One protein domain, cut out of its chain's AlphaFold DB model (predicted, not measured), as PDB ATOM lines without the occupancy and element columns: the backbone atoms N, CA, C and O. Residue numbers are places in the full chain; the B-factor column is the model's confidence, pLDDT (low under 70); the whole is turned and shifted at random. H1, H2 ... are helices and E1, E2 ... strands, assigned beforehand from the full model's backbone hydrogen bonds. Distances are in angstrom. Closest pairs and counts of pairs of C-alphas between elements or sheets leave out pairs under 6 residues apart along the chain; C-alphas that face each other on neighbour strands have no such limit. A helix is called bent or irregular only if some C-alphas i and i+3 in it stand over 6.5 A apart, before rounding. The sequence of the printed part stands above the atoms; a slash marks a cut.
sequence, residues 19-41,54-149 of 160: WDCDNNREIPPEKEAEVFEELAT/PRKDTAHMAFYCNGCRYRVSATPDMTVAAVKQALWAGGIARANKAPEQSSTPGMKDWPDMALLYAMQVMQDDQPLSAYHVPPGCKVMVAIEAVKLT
ATOM      1  N   TRP A  19      30.792 -22.156 -35.532       95.06
ATOM      2  CA  TRP A  19      30.292 -23.325 -34.812       95.06
ATOM      3  C   TRP A  19      28.777 -23.463 -34.916       95.06
ATOM      4  O   TRP A  19      28.027 -22.499 -34.759       95.06
ATOM      5  N   ASP A  20      28.345 -24.698 -35.132       96.06
ATOM      6  CA  ASP A  20      26.969 -25.161 -35.021       96.06
ATOM      7  C   ASP A  20      26.802 -25.767 -33.622       96.06
ATOM      8  O   ASP A  20      27.227 -26.897 -33.354       96.06
ATOM      9  N   CYS A  21      26.249 -24.967 -32.708       96.50
ATOM     10  CA  CYS A  21      26.116 -25.328 -31.301       96.50
ATOM     11  C   CYS A  21      25.110 -26.461 -31.087       96.50
ATOM     12  O   CYS A  21      25.283 -27.248 -30.159       96.50
ATOM     13  N   ASP A  22      24.105 -26.579 -31.952       96.50
ATOM     14  CA  ASP A  22      23.076 -27.610 -31.824       96.50
ATOM     15  C   ASP A  22      23.652 -28.996 -32.147       96.50
ATOM     16  O   ASP A  22      23.379 -29.978 -31.454       96.50
ATOM     17  N   ASN A  23      24.523 -29.069 -33.159       95.06
ATOM     18  CA  ASN A  23      25.165 -30.312 -33.595       95.06
ATOM     19  C   ASN A  23      26.568 -30.531 -33.005       95.06
ATOM     20  O   ASN A  23      27.218 -31.523 -33.336       95.06
ATOM     21  N   ASN A  24      27.040 -29.638 -32.128       92.62
ATOM     22  CA  ASN A  24      28.356 -29.703 -31.483       92.62
ATOM     23  C   ASN A  24      29.528 -29.849 -32.471       92.62
ATOM     24  O   ASN A  24      30.443 -30.647 -32.244       92.62
ATOM     25  N   ARG A  25      29.510 -29.093 -33.571       92.81
ATOM     26  CA  ARG A  25      30.546 -29.184 -34.610       92.81
ATOM     27  C   ARG A  25      30.962 -27.827 -35.154       92.81
ATOM     28  O   ARG A  25      30.177 -26.882 -35.177       92.81
ATOM     29  N   GLU A  26      32.187 -27.775 -35.649       92.88
ATOM     30  CA  GLU A  26      32.665 -26.655 -36.448       92.88
ATOM     31  C   GLU A  26      31.941 -26.631 -37.804       92.88
ATOM     32  O   GLU A  26      31.655 -27.676 -38.400       92.88
ATOM     33  N   ILE A  27      31.613 -25.431 -38.272       93.94
ATOM     34  CA  ILE A  27      31.090 -25.181 -39.611       93.94
ATOM     35  C   ILE A  27      32.305 -24.928 -40.510       93.94
ATOM     36  O   ILE A  27      33.039 -23.975 -40.251       93.94
ATOM     37  N   PRO A  28      32.529 -25.743 -41.556       92.00
ATOM     38  CA  PRO A  28      33.639 -25.526 -42.475       92.00
ATOM     39  C   PRO A  28      33.571 -24.140 -43.139       92.00
ATOM     40  O   PRO A  28      32.461 -23.703 -43.470       92.00
ATOM     41  N   PRO A  29      34.711 -23.475 -43.406       90.56
ATOM     42  CA  PRO A  29      34.743 -22.139 -44.006       90.56
ATOM     43  C   PRO A  29      33.918 -22.017 -45.296       90.56
ATOM     44  O   PRO A  29      33.189 -21.045 -45.489       90.56
ATOM     45  N   GLU A  30      33.952 -23.035 -46.159       90.50
ATOM     46  CA  GLU A  30      33.204 -23.086 -47.419       90.50
ATOM     47  C   GLU A  30      31.681 -23.223 -47.239       90.50
ATOM     48  O   GLU A  30      30.920 -23.022 -48.186       90.50
ATOM     49  N   LYS A  31      31.224 -23.563 -46.029       93.50
ATOM     50  CA  LYS A  31      29.809 -23.695 -45.663       93.50
ATOM     51  C   LYS A  31      29.282 -22.531 -44.839       93.50
ATOM     52  O   LYS A  31      28.066 -22.408 -44.715       93.50
ATOM     53  N   GLU A  32      30.140 -21.661 -44.309       92.19
ATOM     54  CA  GLU A  32      29.707 -20.565 -43.438       92.19
ATOM     55  C   GLU A  32      28.673 -19.660 -44.117       92.19
ATOM     56  O   GLU A  32      27.599 -19.434 -43.562       92.19
ATOM     57  N   ALA A  33      28.945 -19.203 -45.343       91.88
ATOM     58  CA  ALA A  33      28.029 -18.315 -46.061       91.88
ATOM     59  C   ALA A  33      26.664 -18.972 -46.341       91.88
ATOM     60  O   ALA A  33      25.636 -18.300 -46.327       91.88
ATOM     61  N   GLU A  34      26.629 -20.288 -46.562       92.31
ATOM     62  CA  GLU A  34      25.381 -21.040 -46.722       92.31
ATOM     63  C   GLU A  34      24.626 -21.130 -45.386       92.31
ATOM     64  O   GLU A  34      23.451 -20.777 -45.305       92.31
ATOM     65  N   VAL A  35      25.314 -21.540 -44.316       93.62
ATOM     66  CA  VAL A  35      24.726 -21.774 -42.985       93.62
ATOM     67  C   VAL A  35      24.216 -20.489 -42.337       93.62
ATOM     68  O   VAL A  35      23.195 -20.521 -41.646       93.62
ATOM     69  N   PHE A  36      24.902 -19.366 -42.547       93.50
ATOM     70  CA  PHE A  36      24.470 -18.059 -42.060       93.50
ATOM     71  C   PHE A  36      23.581 -17.314 -43.060       93.50
ATOM     72  O   PHE A  36      23.212 -16.182 -42.771       93.50
ATOM     73  N   GLU A  37      23.177 -17.921 -44.183       93.88
ATOM     74  CA  GLU A  37      22.374 -17.298 -45.248       93.88
ATOM     75  C   GLU A  37      22.950 -15.932 -45.688       93.88
ATOM     76  O   GLU A  37      22.274 -14.905 -45.628       93.88
ATOM     77  N   GLU A  38      24.234 -15.919 -46.051       92.75
ATOM     78  CA  GLU A  38      25.024 -14.750 -46.478       92.75
ATOM     79  C   GLU A  38      25.492 -14.863 -47.942       92.75
ATOM     80  O   GLU A  38      26.320 -14.082 -48.408       92.75
ATOM     81  N   LEU A  39      24.958 -15.829 -48.695       92.31
ATOM     82  CA  LEU A  39      25.195 -15.938 -50.132       92.31
ATOM     83  C   LEU A  39      24.413 -14.849 -50.872       92.31
ATOM     84  O   LEU A  39      23.182 -14.808 -50.824       92.31
ATOM     85  N   ALA A  40      25.135 -13.976 -51.569       93.44
ATOM     86  CA  ALA A  40      24.527 -12.956 -52.409       93.44
ATOM     87  C   ALA A  40      23.873 -13.592 -53.645       93.44
ATOM     88  O   ALA A  40      24.469 -14.439 -54.314       93.44
ATOM     89  N   THR A  41      22.654 -13.162 -53.966       92.69
ATOM     90  CA  THR A  41      21.906 -13.621 -55.140       92.69
ATOM     91  C   THR A  41      21.369 -12.434 -55.939       92.69
ATOM     92  O   THR A  41      21.378 -11.287 -55.490       92.69
ATOM     93  N   PRO A  54      16.638 -11.628 -47.887       89.38
ATOM     94  CA  PRO A  54      16.057 -11.670 -46.555       89.38
ATOM     95  C   PRO A  54      16.204 -13.048 -45.901       89.38
ATOM     96  O   PRO A  54      16.079 -14.088 -46.557       89.38
ATOM     97  N   ARG A  55      16.439 -13.032 -44.585       86.81
ATOM     98  CA  ARG A  55      16.619 -14.240 -43.773       86.81
ATOM     99  C   ARG A  55      15.389 -15.151 -43.862       86.81
ATOM    100  O   ARG A  55      14.265 -14.660 -43.763       86.81
ATOM    101  N   LYS A  56      15.602 -16.466 -43.982       91.50
ATOM    102  CA  LYS A  56      14.528 -17.481 -43.977       91.50
ATOM    103  C   LYS A  56      14.539 -18.305 -42.694       91.50
ATOM    104  O   LYS A  56      13.481 -18.628 -42.162       91.50
ATOM    105  N   ASP A  57      15.720 -18.613 -42.171       93.31
ATOM    106  CA  ASP A  57      15.873 -19.344 -40.917       93.31
ATOM    107  C   ASP A  57      15.570 -18.465 -39.695       93.31
ATOM    108  O   ASP A  57      16.423 -17.718 -39.221       93.31
ATOM    109  N   THR A  58      14.367 -18.579 -39.143       94.88
ATOM    110  CA  THR A  58      13.976 -17.880 -37.908       94.88
ATOM    111  C   THR A  58      14.205 -18.702 -36.640       94.88
ATOM    112  O   THR A  58      13.973 -18.189 -35.547       94.88
ATOM    113  N   ALA A  59      14.622 -19.966 -36.769       95.88
ATOM    114  CA  ALA A  59      14.769 -20.896 -35.651       95.88
ATOM    115  C   ALA A  59      16.137 -20.787 -34.965       95.88
ATOM    116  O   ALA A  59      16.271 -21.153 -33.799       95.88
ATOM    117  N   HIS A  60      17.144 -20.270 -35.673       97.00
ATOM    118  CA  HIS A  60      18.500 -20.161 -35.149       97.00
ATOM    119  C   HIS A  60      18.949 -18.717 -35.039       97.00
ATOM    120  O   HIS A  60      18.786 -17.921 -35.962       97.00
ATOM    121  N   MET A  61      19.624 -18.389 -33.953       97.56
ATOM    122  CA  MET A  61      20.270 -17.100 -33.773       97.56
ATOM    123  C   MET A  61      21.787 -17.226 -33.921       97.56
ATOM    124  O   MET A  61      22.339 -18.307 -33.705       97.56
ATOM    125  N   ALA A  62      22.457 -16.137 -34.314       96.44
ATOM    126  CA  ALA A  62      23.912 -16.099 -34.441       96.44
ATOM    127  C   ALA A  62      24.557 -15.104 -33.468       96.44
ATOM    128  O   ALA A  62      24.067 -13.988 -33.273       96.44
ATOM    129  N   PHE A  63      25.669 -15.536 -32.879       96.69
ATOM    130  CA  PHE A  63      26.437 -14.817 -31.873       96.69
ATOM    131  C   PHE A  63      27.901 -14.720 -32.287       96.69
ATOM    132  O   PHE A  63      28.510 -15.709 -32.692       96.69
ATOM    133  N   TYR A  64      28.491 -13.545 -32.117       94.56
ATOM    134  CA  TYR A  64      29.929 -13.341 -32.240       94.56
ATOM    135  C   TYR A  64      30.575 -13.430 -30.865       94.56
ATOM    136  O   TYR A  64      30.165 -12.717 -29.954       94.56
ATOM    137  N   CYS A  65      31.602 -14.267 -30.715       91.56
ATOM    138  CA  CYS A  65      32.367 -14.359 -29.475       91.56
ATOM    139  C   CYS A  65      33.845 -14.647 -29.744       91.56
ATOM    140  O   CYS A  65      34.191 -15.605 -30.432       91.56
ATOM    141  N   ASN A  66      34.731 -13.803 -29.201       84.88
ATOM    142  CA  ASN A  66      36.196 -13.916 -29.314       84.88
ATOM    143  C   ASN A  66      36.743 -14.071 -30.752       84.88
ATOM    144  O   ASN A  66      37.859 -14.569 -30.945       84.88
ATOM    145  N   GLY A  67      36.000 -13.586 -31.749       84.44
ATOM    146  CA  GLY A  67      36.335 -13.683 -33.171       84.44
ATOM    147  C   GLY A  67      35.788 -14.927 -33.876       84.44
ATOM    148  O   GLY A  67      36.056 -15.073 -35.060       84.44
ATOM    149  N   CYS A  68      35.037 -15.791 -33.189       89.75
ATOM    150  CA  CYS A  68      34.292 -16.895 -33.795       89.75
ATOM    151  C   CYS A  68      32.802 -16.545 -33.917       89.75
ATOM    152  O   CYS A  68      32.283 -15.738 -33.135       89.75
ATOM    153  N   ARG A  69      32.112 -17.196 -34.857       93.94
ATOM    154  CA  ARG A  69      30.648 -17.149 -34.987       93.94
ATOM    155  C   ARG A  69      30.013 -18.417 -34.437       93.94
ATOM    156  O   ARG A  69      30.503 -19.510 -34.680       93.94
ATOM    157  N   TYR A  70      28.898 -18.284 -33.740       95.75
ATOM    158  CA  TYR A  70      28.162 -19.406 -33.164       95.75
ATOM    159  C   TYR A  70      26.714 -19.319 -33.602       95.75
ATOM    160  O   TYR A  70      26.098 -18.264 -33.472       95.75
ATOM    161  N   ARG A  71      26.174 -20.420 -34.110       96.38
ATOM    162  CA  ARG A  71      24.759 -20.582 -34.430       96.38
ATOM    163  C   ARG A  71      24.135 -21.525 -33.412       96.38
ATOM    164  O   ARG A  71      24.683 -22.593 -33.168       96.38
ATOM    165  N   VAL A  72      22.988 -21.147 -32.861       97.44
ATOM    166  CA  VAL A  72      22.252 -21.956 -31.883       97.44
ATOM    167  C   VAL A  72      20.752 -21.823 -32.105       97.44
ATOM    168  O   VAL A  72      20.273 -20.740 -32.459       97.44
ATOM    169  N   SER A  73      20.011 -22.905 -31.900       97.81
ATOM    170  CA  SER A  73      18.552 -22.903 -31.891       97.81
ATOM    171  C   SER A  73      18.062 -22.079 -30.706       97.81
ATOM    172  O   SER A  73      18.307 -22.424 -29.549       97.81
ATOM    173  N   ALA A  74      17.406 -20.956 -30.991       97.38
ATOM    174  CA  ALA A  74      16.933 -20.038 -29.966       97.38
ATOM    175  C   ALA A  74      15.738 -19.219 -30.449       97.38
ATOM    176  O   ALA A  74      15.685 -18.773 -31.598       97.38
ATOM    177  N   THR A  75      14.806 -18.964 -29.537       97.00
ATOM    178  CA  THR A  75      13.611 -18.152 -29.778       97.00
ATOM    179  C   THR A  75      13.531 -16.991 -28.778       97.00
ATOM    180  O   THR A  75      14.109 -17.077 -27.692       97.00
ATOM    181  N   PRO A  76      12.854 -15.869 -29.108       97.62
ATOM    182  CA  PRO A  76      12.837 -14.687 -28.239       97.62
ATOM    183  C   PRO A  76      12.230 -14.887 -26.836       97.62
ATOM    184  O   PRO A  76      12.416 -14.056 -25.950       97.62
ATOM    185  N   ASP A  77      11.469 -15.950 -26.617       97.94
ATOM    186  CA  ASP A  77      10.893 -16.334 -25.326       97.94
ATOM    187  C   ASP A  77      11.881 -17.076 -24.412       97.94
ATOM    188  O   ASP A  77      11.659 -17.142 -23.204       97.94
ATOM    189  N   MET A  78      12.993 -17.584 -24.951       98.38
ATOM    190  CA  MET A  78      14.037 -18.209 -24.140       98.38
ATOM    191  C   MET A  78      14.740 -17.181 -23.254       98.38
ATOM    192  O   MET A  78      14.989 -16.043 -23.662       98.38
ATOM    193  N   THR A  79      15.109 -17.612 -22.047       98.69
ATOM    194  CA  THR A  79      15.924 -16.802 -21.140       98.69
ATOM    195  C   THR A  79      17.350 -16.672 -21.654       98.69
ATOM    196  O   THR A  79      17.897 -17.573 -22.298       98.69
ATOM    197  N   VAL A  80      17.984 -15.556 -21.313       98.56
ATOM    198  CA  VAL A  80      19.391 -15.297 -21.628       98.56
ATOM    199  C   VAL A  80      20.284 -16.407 -21.067       98.56
ATOM    200  O   VAL A  80      21.157 -16.895 -21.782       98.56
ATOM    201  N   ALA A  81      20.031 -16.877 -19.840       98.62
ATOM    202  CA  ALA A  81      20.769 -17.992 -19.245       98.62
ATOM    203  C   ALA A  81      20.683 -19.281 -20.077       98.62
ATOM    204  O   ALA A  81      21.709 -19.920 -20.314       98.62
ATOM    205  N   ALA A  82      19.489 -19.653 -20.554       98.50
ATOM    206  CA  ALA A  82      19.308 -20.860 -21.361       98.50
ATOM    207  C   ALA A  82      20.124 -20.793 -22.660       98.50
ATOM    208  O   ALA A  82      20.780 -21.758 -23.054       98.50
ATOM    209  N   VAL A  83      20.152 -19.619 -23.290       98.31
ATOM    210  CA  VAL A  83      20.933 -19.385 -24.507       98.31
ATOM    211  C   VAL A  83      22.435 -19.399 -24.216       98.31
ATOM    212  O   VAL A  83      23.192 -20.018 -24.963       98.31
ATOM    213  N   LYS A  84      22.883 -18.792 -23.105       98.38
ATOM    214  CA  LYS A  84      24.292 -18.852 -22.680       98.38
ATOM    215  C   LYS A  84      24.761 -20.290 -22.474       98.38
ATOM    216  O   LYS A  84      25.831 -20.657 -22.956       98.38
ATOM    217  N   GLN A  85      23.951 -21.104 -21.801       98.19
ATOM    218  CA  GLN A  85      24.235 -22.520 -21.573       98.19
ATOM    219  C   GLN A  85      24.333 -23.295 -22.891       98.19
ATOM    220  O   GLN A  85      25.288 -24.048 -23.080       98.19
ATOM    221  N   ALA A  86      23.401 -23.073 -23.824       97.81
ATOM    222  CA  ALA A  86      23.409 -23.727 -25.131       97.81
ATOM    223  C   ALA A  86      24.647 -23.350 -25.967       97.81
ATOM    224  O   ALA A  86      25.309 -24.222 -26.530       97.81
ATOM    225  N   LEU A  87      25.027 -22.070 -25.988       97.12
ATOM    226  CA  LEU A  87      26.244 -21.597 -26.659       97.12
ATOM    227  C   LEU A  87      27.515 -22.202 -26.051       97.12
ATOM    228  O   LEU A  87      28.412 -22.650 -26.773       97.12
ATOM    229  N   TRP A  88      27.585 -22.221 -24.717       95.88
ATOM    230  CA  TRP A  88      28.715 -22.771 -23.980       95.88
ATOM    231  C   TRP A  88      28.901 -24.258 -24.260       95.88
ATOM    232  O   TRP A  88      29.961 -24.669 -24.740       95.88
ATOM    233  N   ALA A  89      27.846 -25.042 -24.032       95.31
ATOM    234  CA  ALA A  89      27.843 -26.483 -24.235       95.31
ATOM    235  C   ALA A  89      28.024 -26.870 -25.709       95.31
ATOM    236  O   ALA A  89      28.629 -27.903 -25.989       95.31
ATOM    237  N   GLY A  90      27.523 -26.053 -26.639       92.56
ATOM    238  CA  GLY A  90      27.493 -26.351 -28.067       92.56
ATOM    239  C   GLY A  90      28.772 -26.006 -28.827       92.56
ATOM    240  O   GLY A  90      29.124 -26.697 -29.780       92.56
ATOM    241  N   GLY A  91      29.517 -24.977 -28.415       89.75
ATOM    242  CA  GLY A  91      30.715 -24.579 -29.163       89.75
ATOM    243  C   GLY A  91      31.732 -23.759 -28.389       89.75
ATOM    244  O   GLY A  91      32.926 -24.027 -28.512       89.75
ATOM    245  N   ILE A  92      31.299 -22.802 -27.563       91.12
ATOM    246  CA  ILE A  92      32.233 -21.845 -26.945       91.12
ATOM    247  C   ILE A  92      33.243 -22.559 -26.047       91.12
ATOM    248  O   ILE A  92      34.429 -22.270 -26.157       91.12
ATOM    249  N   ALA A  93      32.826 -23.536 -25.233       88.75
ATOM    250  CA  ALA A  93      33.751 -24.268 -24.364       88.75
ATOM    251  C   ALA A  93      34.867 -24.994 -25.143       88.75
ATOM    252  O   ALA A  93      35.975 -25.141 -24.636       88.75
ATOM    253  N   ARG A  94      34.587 -25.428 -26.383       83.62
ATOM    254  CA  ARG A  94      35.539 -26.146 -27.251       83.62
ATOM    255  C   ARG A  94      36.423 -25.203 -28.057       83.62
ATOM    256  O   ARG A  94      37.594 -25.493 -28.269       83.62
ATOM    257  N   ALA A  95      35.854 -24.090 -28.509       79.06
ATOM    258  CA  ALA A  95      36.568 -23.053 -29.244       79.06
ATOM    259  C   ALA A  95      37.431 -22.167 -28.329       79.06
ATOM    260  O   ALA A  95      38.292 -21.422 -28.805       79.06
ATOM    261  N   ASN A  96      37.200 -22.218 -27.015       74.31
ATOM    262  CA  ASN A  96      38.001 -21.484 -26.055       74.31
ATOM    263  C   ASN A  96      39.429 -22.040 -26.014       74.31
ATOM    264  O   ASN A  96      39.650 -23.251 -26.044       74.31
ATOM    265  N   LYS A  97      40.417 -21.148 -25.933       67.62
ATOM    266  CA  LYS A  97      41.816 -21.572 -25.841       67.62
ATOM    267  C   LYS A  97      42.043 -22.310 -24.526       67.62
ATOM    268  O   LYS A  97      41.532 -21.893 -23.486       67.62
ATOM    269  N   ALA A  98      42.869 -23.355 -24.565       64.19
ATOM    270  CA  ALA A  98      43.348 -23.994 -23.348       64.19
ATOM    271  C   ALA A  98      43.989 -22.940 -22.416       64.19
ATOM    272  O   ALA A  98      44.638 -22.017 -22.921       64.19
ATOM    273  N   PRO A  99      43.861 -23.076 -21.081       63.62
ATOM    274  CA  PRO A  99      44.406 -22.109 -20.123       63.62
ATOM    275  C   PRO A  99      45.894 -21.804 -20.345       63.62
ATOM    276  O   PRO A  99      46.325 -20.666 -20.204       63.62
ATOM    277  N   GLU A 100      46.659 -22.805 -20.777       64.44
ATOM    278  CA  GLU A 100      48.098 -22.722 -21.064       64.44
ATOM    279  C   GLU A 100      48.440 -21.858 -22.295       64.44
ATOM    280  O   GLU A 100      49.578 -21.430 -22.462       64.44
ATOM    281  N   GLN A 101      47.461 -21.593 -23.165       61.34
ATOM    282  CA  GLN A 101      47.606 -20.831 -24.413       61.34
ATOM    283  C   GLN A 101      46.903 -19.464 -24.356       61.34
ATOM    284  O   GLN A 101      46.830 -18.754 -25.368       61.34
ATOM    285  N   SER A 102      46.339 -19.108 -23.200       59.56
ATOM    286  CA  SER A 102      45.566 -17.886 -23.001       59.56
ATOM    287  C   SER A 102      46.365 -16.869 -22.187       59.56
ATOM    288  O   SER A 102      46.860 -17.171 -21.107       59.56
ATOM    289  N   SER A 103      46.468 -15.635 -22.684       56.88
ATOM    290  CA  SER A 103      47.057 -14.503 -21.952       56.88
ATOM    291  C   SER A 103      46.082 -13.849 -20.961       56.88
ATOM    292  O   SER A 103      46.456 -12.927 -20.241       56.88
ATOM    293  N   THR A 104      44.835 -14.321 -20.920       57.09
ATOM    294  CA  THR A 104      43.769 -13.877 -20.011       57.09
ATOM    295  C   THR A 104      43.167 -15.080 -19.279       57.09
ATOM    296  O   THR A 104      43.201 -16.181 -19.833       57.09
ATOM    297  N   PRO A 105      42.554 -14.910 -18.091       61.47
ATOM    298  CA  PRO A 105      41.843 -15.994 -17.406       61.47
ATOM    299  C   PRO A 105      40.804 -16.693 -18.296       61.47
ATOM    300  O   PRO A 105      40.607 -17.897 -18.144       61.47
ATOM    301  N   GLY A 106      40.214 -15.948 -19.245       72.06
ATOM    302  CA  GLY A 106      39.224 -16.444 -20.191       72.06
ATOM    303  C   GLY A 106      37.894 -16.751 -19.504       72.06
ATOM    304  O   GLY A 106      37.805 -16.831 -18.279       72.06
ATOM    305  N   MET A 107      36.850 -16.969 -20.303       87.25
ATOM    306  CA  MET A 107      35.607 -17.544 -19.778       87.25
ATOM    307  C   MET A 107      35.890 -18.975 -19.307       87.25
ATOM    308  O   MET A 107      36.529 -19.732 -20.038       87.25
ATOM    309  N   LYS A 108      35.441 -19.357 -18.112       88.12
ATOM    310  CA  LYS A 108      35.617 -20.712 -17.562       88.12
ATOM    311  C   LYS A 108      34.323 -21.505 -17.568       88.12
ATOM    312  O   LYS A 108      34.377 -22.730 -17.642       88.12
ATOM    313  N   ASP A 109      33.194 -20.813 -17.499       92.88
ATOM    314  CA  ASP A 109      31.864 -21.393 -17.631       92.88
ATOM    315  C   ASP A 109      30.880 -20.382 -18.255       92.88
ATOM    316  O   ASP A 109      31.196 -19.202 -18.427       92.88
ATOM    317  N   TRP A 110      29.669 -20.829 -18.595       95.31
ATOM    318  CA  TRP A 110      28.621 -19.985 -19.179       95.31
ATOM    319  C   TRP A 110      28.265 -18.717 -18.368       95.31
ATOM    320  O   TRP A 110      27.916 -17.726 -19.018       95.31
ATOM    321  N   PRO A 111      28.356 -18.658 -17.016       95.69
ATOM    322  CA  PRO A 111      28.084 -17.428 -16.266       95.69
ATOM    323  C   PRO A 111      29.124 -16.329 -16.511       95.69
ATOM    324  O   PRO A 111      28.818 -15.151 -16.351       95.69
ATOM    325  N   ASP A 112      30.338 -16.693 -16.938       93.19
ATOM    326  CA  ASP A 112      31.392 -15.724 -17.263       93.19
ATOM    327  C   ASP A 112      31.127 -15.005 -18.593       93.19
ATOM    328  O   ASP A 112      31.878 -14.111 -18.982       93.19
ATOM    329  N   MET A 113      30.079 -15.394 -19.319       94.50
ATOM    330  CA  MET A 113      29.670 -14.777 -20.569       94.50
ATOM    331  C   MET A 113      28.592 -13.724 -20.323       94.50
ATOM    332  O   MET A 113      27.626 -13.956 -19.604       94.50
ATOM    333  N   ALA A 114      28.696 -12.586 -20.996       96.00
ATOM    334  CA  ALA A 114      27.635 -11.603 -21.149       96.00
ATOM    335  C   ALA A 114      27.109 -11.638 -22.589       96.00
ATOM    336  O   ALA A 114      27.900 -11.711 -23.531       96.00
ATOM    337  N   LEU A 115      25.784 -11.573 -22.753       97.88
ATOM    338  CA  LEU A 115      25.151 -11.384 -24.060       97.88
ATOM    339  C   LEU A 115      24.774  -9.916 -24.240       97.88
ATOM    340  O   LEU A 115      24.325  -9.264 -23.294       97.88
ATOM    341  N   LEU A 116      24.968  -9.413 -25.456       97.75
ATOM    342  CA  LEU A 116      24.617  -8.060 -25.845       97.75
ATOM    343  C   LEU A 116      23.840  -8.054 -27.160       97.75
ATOM    344  O   LEU A 116      24.181  -8.748 -28.121       97.75
ATOM    345  N   TYR A 117      22.840  -7.181 -27.211       97.00
ATOM    346  CA  TYR A 117      22.111  -6.813 -28.420       97.00
ATOM    347  C   TYR A 117      21.807  -5.323 -28.366       97.00
ATOM    348  O   TYR A 117      21.483  -4.807 -27.301       97.00
ATOM    349  N   ALA A 118      21.964  -4.620 -29.490       94.25
ATOM    350  CA  ALA A 118      21.791  -3.165 -29.550       94.25
ATOM    351  C   ALA A 118      22.541  -2.415 -28.418       94.25
ATOM    352  O   ALA A 118      22.036  -1.450 -27.850       94.25
ATOM    353  N   MET A 119      23.749  -2.888 -28.079       91.44
ATOM    354  CA  MET A 119      24.603  -2.397 -26.980       91.44
ATOM    355  C   MET A 119      24.029  -2.541 -25.558       91.44
ATOM    356  O   MET A 119      24.609  -2.018 -24.609       91.44
ATOM    357  N   GLN A 120      22.921  -3.255 -25.379       95.69
ATOM    358  CA  GLN A 120      22.349  -3.534 -24.067       95.69
ATOM    359  C   GLN A 120      22.901  -4.850 -23.527       95.69
ATOM    360  O   GLN A 120      22.825  -5.876 -24.201       95.69
ATOM    361  N   VAL A 121      23.449  -4.821 -22.308       97.06
ATOM    362  CA  VAL A 121      23.868  -6.031 -21.588       97.06
ATOM    363  C   VAL A 121      22.632  -6.729 -21.032       97.06
ATOM    364  O   VAL A 121      21.824  -6.112 -20.334       97.06
ATOM    365  N   MET A 122      22.492  -8.014 -21.341       98.06
ATOM    366  CA  MET A 122      21.314  -8.791 -20.975       98.06
ATOM    367  C   MET A 122      21.462  -9.496 -19.623       98.06
ATOM    368  O   MET A 122      22.531 -10.015 -19.297       98.06
ATOM    369  N   GLN A 123      20.367  -9.546 -18.866       98.12
ATOM    370  CA  GLN A 123      20.252 -10.229 -17.578       98.12
ATOM    371  C   GLN A 123      19.781 -11.670 -17.775       98.12
ATOM    372  O   GLN A 123      18.917 -11.940 -18.603       98.12
ATOM    373  N   ASP A 124      20.347 -12.586 -16.996       98.44
ATOM    374  CA  ASP A 124      20.204 -14.036 -17.168       98.44
ATOM    375  C   ASP A 124      18.768 -14.559 -17.066       98.44
ATOM    376  O   ASP A 124      18.395 -15.484 -17.791       98.44
ATOM    377  N   ASP A 125      17.973 -13.970 -16.178       98.38
ATOM    378  CA  ASP A 125      16.593 -14.356 -15.886       98.38
ATOM    379  C   ASP A 125      15.572 -13.740 -16.854       98.38
ATOM    380  O   ASP A 125      14.416 -14.165 -16.882       98.38
ATOM    381  N   GLN A 126      15.990 -12.778 -17.678       98.62
ATOM    382  CA  GLN A 126      15.122 -12.121 -18.647       98.62
ATOM    383  C   GLN A 126      15.045 -12.914 -19.959       98.62
ATOM    384  O   GLN A 126      16.044 -13.495 -20.403       98.62
ATOM    385  N   PRO A 127      13.876 -12.930 -20.626       98.62
ATOM    386  CA  PRO A 127      13.767 -13.462 -21.975       98.62
ATOM    387  C   PRO A 127      14.442 -12.521 -22.982       98.62
ATOM    388  O   PRO A 127      14.465 -11.303 -22.797       98.62
ATOM    389  N   LEU A 128      14.931 -13.059 -24.101       98.19
ATOM    390  CA  LEU A 128      15.531 -12.248 -25.174       98.19
ATOM    391  C   LEU A 128      14.570 -11.170 -25.723       98.19
ATOM    392  O   LEU A 128      14.989 -10.085 -26.128       98.19
ATOM    393  N   SER A 129      13.267 -11.445 -25.709       97.94
ATOM    394  CA  SER A 129      12.200 -10.529 -26.127       97.94
ATOM    395  C   SER A 129      12.087  -9.277 -25.255       97.94
ATOM    396  O   SER A 129      11.652  -8.246 -25.768       97.94
ATOM    397  N   ALA A 130      12.546  -9.309 -23.997       98.25
ATOM    398  CA  ALA A 130      12.642  -8.114 -23.153       98.25
ATOM    399  C   ALA A 130      13.616  -7.069 -23.731       98.25
ATOM    400  O   ALA A 130      13.488  -5.881 -23.449       98.25
ATOM    401  N   TYR A 131      14.545  -7.509 -24.587       97.94
ATOM    402  CA  TYR A 131      15.518  -6.681 -25.302       97.94
ATOM    403  C   TYR A 131      15.149  -6.474 -26.778       97.94
ATOM    404  O   TYR A 131      15.978  -6.025 -27.567       97.94
ATOM    405  N   HIS A 132      13.920  -6.824 -27.175       97.06
ATOM    406  CA  HIS A 132      13.428  -6.719 -28.554       97.06
ATOM    407  C   HIS A 132      14.250  -7.504 -29.590       97.06
ATOM    408  O   HIS A 132      14.276  -7.140 -30.765       97.06
ATOM    409  N   VAL A 133      14.905  -8.595 -29.180       97.00
ATOM    410  CA  VAL A 133      15.633  -9.466 -30.111       97.00
ATOM    411  C   VAL A 133      14.633 -10.130 -31.070       97.00
ATOM    412  O   VAL A 133      13.733 -10.842 -30.609       97.00
ATOM    413  N   PRO A 134      14.762  -9.942 -32.397       95.75
ATOM    414  CA  PRO A 134      13.877 -10.590 -33.354       95.75
ATOM    415  C   PRO A 134      14.226 -12.082 -33.518       95.75
ATOM    416  O   PRO A 134      15.391 -12.465 -33.355       95.75
ATOM    417  N   PRO A 135      13.254 -12.936 -33.902       96.31
ATOM    418  CA  PRO A 135      13.536 -14.304 -34.333       96.31
ATOM    419  C   PRO A 135      14.597 -14.327 -35.435       96.31
ATOM    420  O   PRO A 135      14.577 -13.494 -36.342       96.31
ATOM    421  N   GLY A 136      15.535 -15.271 -35.365       95.12
ATOM    422  CA  GLY A 136      16.611 -15.338 -36.349       95.12
ATOM    423  C   GLY A 136      17.548 -14.121 -36.338       95.12
ATOM    424  O   GLY A 136      18.065 -13.734 -37.387       95.12
ATOM    425  N   CYS A 137      17.804 -13.475 -35.199       95.06
ATOM    426  CA  CYS A 137      18.828 -12.428 -35.139       95.06
ATOM    427  C   CYS A 137      20.224 -12.998 -35.481       95.06
ATOM    428  O   CYS A 137      20.607 -14.047 -34.961       95.06
ATOM    429  N   LYS A 138      20.981 -12.332 -36.371       91.62
ATOM    430  CA  LYS A 138      22.363 -12.723 -36.746       91.62
ATOM    431  C   LYS A 138      23.457 -11.906 -36.050       91.62
ATOM    432  O   LYS A 138      24.629 -12.245 -36.147       91.62
ATOM    433  N   VAL A 139      23.085 -10.803 -35.403       88.81
ATOM    434  CA  VAL A 139      24.029  -9.770 -34.951       88.81
ATOM    435  C   VAL A 139      23.927  -9.604 -33.439       88.81
ATOM    436  O   VAL A 139      23.560  -8.548 -32.929       88.81
ATOM    437  N   MET A 140      24.205 -10.683 -32.712       96.38
ATOM    438  CA  MET A 140      24.364 -10.639 -31.259       96.38
ATOM    439  C   MET A 140      25.818 -10.842 -30.870       96.38
ATOM    440  O   MET A 140      26.590 -11.483 -31.583       96.38
ATOM    441  N   VAL A 141      26.189 -10.295 -29.720       96.44
ATOM    442  CA  VAL A 141      27.548 -10.391 -29.195       96.44
ATOM    443  C   VAL A 141      27.522 -11.195 -27.907       96.44
ATOM    444  O   VAL A 141      26.706 -10.951 -27.025       96.44
ATOM    445  N   ALA A 142      28.439 -12.143 -27.808       95.25
ATOM    446  CA  ALA A 142      28.813 -12.809 -26.579       95.25
ATOM    447  C   ALA A 142      30.244 -12.382 -26.226       95.25
ATOM    448  O   ALA A 142      31.148 -12.412 -27.065       95.25
ATOM    449  N   ILE A 143      30.458 -11.951 -24.989       91.31
ATOM    450  CA  ILE A 143      31.759 -11.476 -24.515       91.31
ATOM    451  C   ILE A 143      32.017 -11.978 -23.103       91.31
ATOM    452  O   ILE A 143      31.094 -12.175 -22.323       91.31
ATOM    453  N   GLU A 144      33.285 -12.164 -22.763       90.62
ATOM    454  CA  GLU A 144      33.706 -12.406 -21.387       90.62
ATOM    455  C   GLU A 144      33.303 -11.215 -20.500       90.62
ATOM    456  O   GLU A 144      33.747 -10.087 -20.726       90.62
ATOM    457  N   ALA A 145      32.459 -11.452 -19.496       90.38
ATOM    458  CA  ALA A 145      31.809 -10.418 -18.696       90.38
ATOM    459  C   ALA A 145      32.814  -9.494 -17.991       90.38
ATOM    460  O   ALA A 145      32.592  -8.286 -17.935       90.38
ATOM    461  N   VAL A 146      33.961 -10.019 -17.538       86.62
ATOM    462  CA  VAL A 146      35.004  -9.196 -16.897       86.62
ATOM    463  C   VAL A 146      35.581  -8.131 -17.841       86.62
ATOM    464  O   VAL A 146      36.011  -7.076 -17.377       86.62
ATOM    465  N   LYS A 147      35.525  -8.337 -19.167       84.25
ATOM    466  CA  LYS A 147      35.969  -7.334 -20.153       84.25
ATOM    467  C   LYS A 147      35.061  -6.109 -20.207       84.25
ATOM    468  O   LYS A 147      35.521  -5.057 -20.632       84.25
ATOM    469  N   LEU A 148      33.806  -6.219 -19.768       85.75
ATOM    470  CA  LEU A 148      32.882  -5.081 -19.725       85.75
ATOM    471  C   LEU A 148      33.261  -4.066 -18.640       85.75
ATOM    472  O   LEU A 148      32.941  -2.889 -18.761       85.75
ATOM    473  N   THR A 149      33.941  -4.519 -17.587       82.12
ATOM    474  CA  THR A 149      34.346  -3.689 -16.444       82.12
ATOM    475  C   THR A 149      35.854  -3.469 -16.368       82.12
ATOM    476  O   THR A 149      36.326  -2.774 -15.471       82.12
TER     477      THR A 149
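Overview. This is residues 19 to 41 and 54 to 149 of the 160 residues of an uncharacterized protein of Scenedesmus sp. NREL 46B-D3 (UniProt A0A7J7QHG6). A strongly twisted four-stranded sheet curls round one helix, H2, which packs on one of its faces, making two layers. The small pair E1 and H1 lies beyond the E3 edge, and H3 near the start of H2. The printed part has 119 residues, under half in named elements, in the order E1 H1 E2 E3 H2 E4 H3 E5 H4; the sheet, E3 E2 E5 E4, is mixed, as is the class, helices and strands. It is compact, radius of gyration of the C-alphas 14.0 A, spanning 43 by 35 by 22 A.

Along the chain. E3, residues 68 to 73, is 17.0 A long, and E2, 60 to 65, 16.1 A. E5 holds residues 140 to 144 and E4 113 to 117. H2, residues 80 to 95, runs 20.3 A from C-alpha 80 at (19.391, -15.297, -21.628), with a kink of 52 degrees near residue 89. E1 is residues 25 to 27, H1 29 to 35, H3 128 to 131, and H4 146 to 149, ending at C-alpha 149 (34.346, -3.689, -16.444). H1 and H2 are irregular: C-alphas 30 and 33 are 7.2 A apart, 90 and 93 7.6 A.

Arrangement. E2 and E3 form an antiparallel hairpin, N 63 to O 70 2.8 A. E2 and E5 are parallel, N 142 to O 64 2.8 A; E5 and E4 antiparallel, N 114 to O 143 2.8 A. E3, H2 and E4 form a split strand-helix-strand unit, two strands running the same way with E2 and E5 between them; its crossover is right-handed. H2 is on the sheet; its closest C-alphas to E3 are Leu 87 and Val 72, 6.6 A. H2 and H3 are close but not clearly touching, C-alphas of Val 80 and Leu 128 6.1 A apart. H4 only grazes the sheet, with residues 146 to 148. H1 is apart from H2. O i to N i+4 pairs are within hydrogen-bond range in 9 of 12 for H2 and 1 of 3 for H1, where 3 of 4 O i to N i+3 pairs are; H3 and H4 are too short for such a pair.

Size, cuts and confidence. The farthest C-alphas, Thr 41 and Glu 100, are 43.9 A apart. Residues 42 to 53 are not printed; C-alphas 41 and 54 are 10.6 A apart across the cut. The link from H2 to E4 is long, and in it residues 97 to 105 have pLDDT under 70.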